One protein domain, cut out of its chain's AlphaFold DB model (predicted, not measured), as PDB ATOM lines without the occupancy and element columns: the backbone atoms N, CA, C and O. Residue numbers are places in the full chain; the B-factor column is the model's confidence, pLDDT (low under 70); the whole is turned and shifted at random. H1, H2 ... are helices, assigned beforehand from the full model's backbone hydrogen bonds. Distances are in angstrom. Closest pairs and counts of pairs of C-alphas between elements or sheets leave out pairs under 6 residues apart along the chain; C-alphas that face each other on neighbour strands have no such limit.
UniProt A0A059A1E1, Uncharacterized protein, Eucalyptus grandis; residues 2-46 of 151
ATOM      1  N   ALA A   2     -53.227 -11.902  -1.330       49.66
ATOM      2  CA  ALA A   2     -54.493 -11.877  -2.087       49.66
ATOM      3  C   ALA A   2     -54.822 -10.496  -2.701       49.66
ATOM      4  O   ALA A   2     -55.346 -10.408  -3.805       49.66
ATOM      5  N   LEU A   3     -54.444  -9.406  -2.020       52.25
ATOM      6  CA  LEU A   3     -54.781  -8.030  -2.419       52.25
ATOM      7  C   LEU A   3     -54.135  -7.577  -3.743       52.25
ATOM      8  O   LEU A   3     -54.709  -6.762  -4.452       52.25
ATOM      9  N   GLY A   4     -52.960  -8.110  -4.099       53.06
ATOM     10  CA  GLY A   4     -52.251  -7.752  -5.338       53.06
ATOM     11  C   GLY A   4     -52.656  -8.570  -6.570       53.06
ATOM     12  O   GLY A   4     -52.339  -8.174  -7.689       53.06
ATOM     13  N   VAL A   5     -53.346  -9.698  -6.370       60.09
ATOM     14  CA  VAL A   5     -53.774 -10.614  -7.444       60.09
ATOM     15  C   VAL A   5     -55.129 -10.195  -8.011       60.09
ATOM     16  O   VAL A   5     -55.400 -10.397  -9.191       60.09
ATOM     17  N   ILE A   6     -55.966  -9.550  -7.194       69.50
ATOM     18  CA  ILE A   6     -57.269  -9.044  -7.620       69.50
ATOM     19  C   ILE A   6     -57.057  -7.668  -8.279       69.50
ATOM     20  O   ILE A   6     -56.674  -6.718  -7.591       69.50
ATOM     21  N   PRO A   7     -57.321  -7.509  -9.591       63.06
ATOM     22  CA  PRO A   7     -57.015  -6.280 -10.330       63.06
ATOM     23  C   PRO A   7     -57.753  -5.044  -9.789       63.06
ATOM     24  O   PRO A   7     -57.250  -3.929  -9.914       63.06
ATOM     25  N   PHE A   8     -58.903  -5.241  -9.136       61.31
ATOM     26  CA  PHE A   8     -59.663  -4.187  -8.460       61.31
ATOM     27  C   PHE A   8     -58.927  -3.623  -7.234       61.31
ATOM     28  O   PHE A   8     -58.687  -2.422  -7.161       61.31
ATOM     29  N   PHE A   9     -58.481  -4.485  -6.312       59.66
ATOM     30  CA  PHE A   9     -57.692  -4.064  -5.148       59.66
ATOM     31  C   PHE A   9     -56.319  -3.519  -5.554       59.66
ATOM     32  O   PHE A   9     -55.854  -2.542  -4.970       59.66
ATOM     33  N   LYS A  10     -55.705  -4.077  -6.606       59.94
ATOM     34  CA  LYS A  10     -54.455  -3.559  -7.175       59.94
ATOM     35  C   LYS A  10     -54.610  -2.124  -7.700       59.94
ATOM     36  O   LYS A  10     -53.790  -1.281  -7.356       59.94
ATOM     37  N   LYS A  11     -55.664  -1.819  -8.468       60.97
ATOM     38  CA  LYS A  11     -55.939  -0.446  -8.940       60.97
ATOM     39  C   LYS A  11     -56.349   0.511  -7.819       60.97
ATOM     40  O   LYS A  11     -56.074   1.698  -7.913       60.97
ATOM     41  N   LEU A  12     -56.995   0.020  -6.765       61.44
ATOM     42  CA  LEU A  12     -57.444   0.867  -5.658       61.44
ATOM     43  C   LEU A  12     -56.301   1.246  -4.691       61.44
ATOM     44  O   LEU A  12     -56.312   2.344  -4.141       61.44
ATOM     45  N   ILE A  13     -55.334   0.339  -4.488       60.75
ATOM     46  CA  ILE A  13     -54.283   0.435  -3.452       60.75
ATOM     47  C   ILE A  13     -52.888   0.750  -4.031       60.75
ATOM     48  O   ILE A  13     -52.085   1.387  -3.349       60.75
ATOM     49  N   PHE A  14     -52.579   0.310  -5.260       59.72
ATOM     50  CA  PHE A  14     -51.229   0.380  -5.856       59.72
ATOM     51  C   PHE A  14     -51.114   1.274  -7.107       59.72
ATOM     52  O   PHE A  14     -50.019   1.402  -7.648       59.72
ATOM     53  N   THR A  15     -52.201   1.877  -7.597       62.62
ATOM     54  CA  THR A  15     -52.151   2.865  -8.694       62.62
ATOM     55  C   THR A  15     -52.050   4.276  -8.115       62.62
ATOM     56  O   THR A  15     -52.766   4.585  -7.167       62.62
ATOM     57  N   SER A  16     -51.196   5.128  -8.700       56.94
ATOM     58  CA  SER A  16     -50.927   6.501  -8.235       56.94
ATOM     59  C   SER A  16     -52.165   7.406  -8.140       56.94
ATOM     60  O   SER A  16     -52.158   8.345  -7.354       56.94
ATOM     61  N   ASP A  17     -53.236   7.100  -8.880       58.94
ATOM     62  CA  ASP A  17     -54.522   7.822  -8.856       58.94
ATOM     63  C   ASP A  17     -55.589   7.161  -7.949       58.94
ATOM     64  O   ASP A  17     -56.765   7.527  -7.976       58.94
ATOM     65  N   GLY A  18     -55.220   6.133  -7.177       66.44
ATOM     66  CA  GLY A  18     -56.130   5.400  -6.295       66.44
ATOM     67  C   GLY A  18     -56.347   6.109  -4.947       66.44
ATOM     68  O   GLY A  18     -55.376   6.523  -4.316       66.44
ATOM     69  N   PRO A  19     -57.585   6.191  -4.419       63.41
ATOM     70  CA  PRO A  19     -57.879   6.909  -3.173       63.41
ATOM     71  C   PRO A  19     -57.205   6.311  -1.923       63.41
ATOM     72  O   PRO A  19     -57.031   7.014  -0.932       63.41
ATOM     73  N   LEU A  20     -56.799   5.031  -1.950       67.25
ATOM     74  CA  LEU A  20     -56.067   4.376  -0.856       67.25
ATOM     75  C   LEU A  20     -54.544   4.349  -1.058       67.25
ATOM     76  O   LEU A  20     -53.837   3.804  -0.208       67.25
ATOM     77  N   PHE A  21     -54.020   4.959  -2.127       72.06
ATOM     78  CA  PHE A  21     -52.576   5.043  -2.357       72.06
ATOM     79  C   PHE A  21     -51.851   5.721  -1.184       72.06
ATOM     80  O   PHE A  21     -50.777   5.274  -0.801       72.06
ATOM     81  N   PHE A  22     -52.486   6.702  -0.528       75.62
ATOM     82  CA  PHE A  22     -51.953   7.355   0.674       75.62
ATOM     83  C   PHE A  22     -51.615   6.367   1.800       75.62
ATOM     84  O   PHE A  22     -50.624   6.550   2.503       75.62
ATOM     85  N   PHE A  23     -52.405   5.302   1.972       80.19
ATOM     86  CA  PHE A  23     -52.143   4.295   3.001       80.19
ATOM     87  C   PHE A  23     -50.913   3.453   2.646       80.19
ATOM     88  O   PHE A  23     -50.047   3.230   3.489       80.19
ATOM     89  N   THR A  24     -50.804   3.034   1.382       78.38
ATOM     90  CA  THR A  24     -49.639   2.304   0.870       78.38
ATOM     91  C   THR A  24     -48.374   3.152   0.954       78.38
ATOM     92  O   THR A  24     -47.362   2.677   1.462       78.38
ATOM     93  N   ASP A  25     -48.442   4.404   0.509       81.50
ATOM     94  CA  ASP A  25     -47.333   5.355   0.531       81.50
ATOM     95  C   ASP A  25     -46.880   5.646   1.969       81.50
ATOM     96  O   ASP A  25     -45.700   5.510   2.292       81.50
ATOM     97  N   SER A  26     -47.828   5.870   2.887       85.56
ATOM     98  CA  SER A  26     -47.540   6.005   4.320       85.56
ATOM     99  C   SER A  26     -46.860   4.759   4.891       85.56
ATOM    100  O   SER A  26     -45.888   4.876   5.638       85.56
ATOM    101  N   CYS A  27     -47.324   3.555   4.540       83.00
ATOM    102  CA  CYS A  27     -46.685   2.309   4.967       83.00
ATOM    103  C   CYS A  27     -45.269   2.148   4.393       83.00
ATOM    104  O   CYS A  27     -44.388   1.656   5.097       83.00
ATOM    105  N   ILE A  28     -45.038   2.562   3.147       84.81
ATOM    106  CA  ILE A  28     -43.716   2.543   2.511       84.81
ATOM    107  C   ILE A  28     -42.770   3.515   3.233       84.81
ATOM    108  O   ILE A  28     -41.675   3.114   3.632       84.81
ATOM    109  N   ILE A  29     -43.209   4.753   3.483       87.38
ATOM    110  CA  ILE A  29     -42.447   5.764   4.233       87.38
ATOM    111  C   ILE A  29     -42.137   5.269   5.652       87.38
ATOM    112  O   ILE A  29     -40.991   5.353   6.096       87.38
ATOM    113  N   LEU A  30     -43.121   4.690   6.348       87.50
ATOM    114  CA  LEU A  30     -42.921   4.070   7.662       87.50
ATOM    115  C   LEU A  30     -41.906   2.927   7.604       87.50
ATOM    116  O   LEU A  30     -41.066   2.824   8.494       87.50
ATOM    117  N   GLY A  31     -41.948   2.092   6.563       83.75
ATOM    118  CA  GLY A  31     -40.969   1.030   6.337       83.75
ATOM    119  C   GLY A  31     -39.547   1.574   6.200       83.75
ATOM    120  O   GLY A  31     -38.634   1.071   6.860       83.75
ATOM    121  N   TYR A  32     -39.366   2.641   5.416       83.38
ATOM    122  CA  TYR A  32     -38.071   3.312   5.275       83.38
ATOM    123  C   TYR A  32     -37.598   3.958   6.581       83.38
ATOM    124  O   TYR A  32     -36.422   3.838   6.915       83.38
ATOM    125  N   ALA A  33     -38.496   4.593   7.340       86.88
ATOM    126  CA  ALA A  33     -38.173   5.240   8.613       86.88
ATOM    127  C   ALA A  33     -37.887   4.237   9.747       86.88
ATOM    128  O   ALA A  33     -37.099   4.521  10.650       86.88
ATOM    129  N   MET A  34     -38.472   3.039   9.697       84.44
ATOM    130  CA  MET A  34     -38.268   2.016  10.727       84.44
ATOM    131  C   MET A  34     -36.820   1.526  10.782       84.44
ATOM    132  O   MET A  34     -36.300   1.292  11.871       84.44
ATOM    133  N   ILE A  35     -36.161   1.385   9.628       82.44
ATOM    134  CA  ILE A  35     -34.782   0.884   9.532       82.44
ATOM    135  C   ILE A  35     -33.813   1.734  10.384       82.44
ATOM    136  O   ILE A  35     -33.173   1.169  11.278       82.44
ATOM    137  N   PRO A  36     -33.709   3.068  10.196       83.12
ATOM    138  CA  PRO A  36     -32.852   3.910  11.025       83.12
ATOM    139  C   PRO A  36     -33.357   4.037  12.469       83.12
ATOM    140  O   PRO A  36     -32.533   4.070  13.379       83.12
ATOM    141  N   CYS A  37     -34.674   4.052  12.722       82.94
ATOM    142  CA  CYS A  37     -35.205   4.111  14.090       82.94
ATOM    143  C   CYS A  37     -34.805   2.892  14.931       82.94
ATOM    144  O   CYS A  37     -34.377   3.049  16.074       82.94
ATOM    145  N   ILE A  38     -34.907   1.682  14.377       80.94
ATOM    146  CA  ILE A  38     -34.505   0.458  15.082       80.94
ATOM    147  C   ILE A  38     -32.984   0.445  15.281       80.94
ATOM    148  O   ILE A  38     -32.517   0.049  16.347       80.94
ATOM    149  N   LEU A  39     -32.209   0.918  14.299       80.25
ATOM    150  CA  LEU A  39     -30.756   1.035  14.429       80.25
ATOM    151  C   LEU A  39     -30.358   2.026  15.540       80.25
ATOM    152  O   LEU A  39     -29.469   1.729  16.335       80.25
ATOM    153  N   LEU A  40     -31.048   3.166  15.644       83.94
ATOM    154  CA  LEU A  40     -30.856   4.148  16.716       83.94
ATOM    155  C   LEU A  40     -31.253   3.589  18.084       83.94
ATOM    156  O   LEU A  40     -30.502   3.742  19.043       83.94
ATOM    157  N   ALA A  41     -32.394   2.901  18.181       82.44
ATOM    158  CA  ALA A  41     -32.823   2.249  19.418       82.44
ATOM    159  C   ALA A  41     -31.818   1.175  19.867       82.44
ATOM    160  O   ALA A  41     -31.520   1.042  21.054       82.44
ATOM    161  N   LEU A  42     -31.250   0.432  18.918       77.62
ATOM    162  CA  LEU A  42     -30.177  -0.523  19.173       77.62
ATOM    163  C   LEU A  42     -28.905   0.176  19.670       77.62
ATOM    164  O   LEU A  42     -28.312  -0.286  20.642       77.62
ATOM    165  N   GLY A  43     -28.527   1.308  19.069       77.69
ATOM    166  CA  GLY A  43     -27.418   2.148  19.529       77.69
ATOM    167  C   GLY A  43     -27.631   2.720  20.935       77.69
ATOM    168  O   GLY A  43     -26.707   2.717  21.742       77.69
ATOM    169  N   GLY A  44     -28.859   3.125  21.272       80.69
ATOM    170  CA  GLY A  44     -29.224   3.584  22.617       80.69
ATOM    171  C   GLY A  44     -29.102   2.487  23.684       80.69
ATOM    172  O   GLY A  44     -28.669   2.759  24.799       80.69
ATOM    173  N   ASN A  45     -29.387   1.230  23.329       75.00
ATOM    174  CA  ASN A  45     -29.167   0.071  24.207       75.00
ATOM    175  C   ASN A  45     -27.676  -0.299  24.383       75.00
ATOM    176  O   ASN A  45     -27.350  -1.162  25.200       75.00
ATOM    177  N   LEU A  46     -26.769   0.351  23.642       69.50
ATOM    178  CA  LEU A  46     -25.316   0.155  23.683       69.50
ATOM    179  C   LEU A  46     -24.575   1.197  24.539       69.50
ATOM    180  O   LEU A  46     -23.359   1.317  24.408       69.50
TER     181      LEU A  46
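This is residues 2 to 46 of the 151 residues of an uncharacterized protein of Eucalyptus grandis (UniProt A0A059A1E1). One long, gently kinked helix, H2, makes the length of this model, and a short helix, H1, sits at its beginning, so that the two meet in a corner like a small foot on a long arm. Residues 26 to 46, of which 26 to 44 belong to H2, stick out free. The printed part has 45 residues, with two named helices, H1 then H2, and no named strand; the class is all helix. It is extended, with a radius of gyration of the C-alphas of 15.3 A, and spans 47 by 20 by 9 A, a rod in outline.

Begin at C-alpha 2, at (-54.493, -11.877, -2.087), and go on to Pro 7, at (-57.015, -6.280, -10.330), where H1 begins. H1 takes residues 7 to 13. Find C-alpha 21 at (-52.576, 5.043, -2.357); from there H2, residues 21 to 44, runs 34.2 A to C-alpha 44 at (-29.224, 3.584, 22.617). Near residue 34 you meet its kink of 31 degrees.

Look at Ile 13 and Phe 21, whose C-alphas, 5.0 A apart, are the closest of H1 and H2. The two helices touch, H2 with residues 21 to 24 alone. Their lines stand at a steep tilt of 57 degrees, and they run the same way. In H1 every O i to N i+4 pair is within hydrogen-bond range; in H2 18 of 20 are.

The C-alphas of Phe 8 and Leu 46, the two farthest apart, are 47.2 A apart. The printed part has no cut, and seven residues make the short link from H1 to H2. The mean pLDDT of the printed part is 72.4; residues 2 to 20 and residue 46 are under 70.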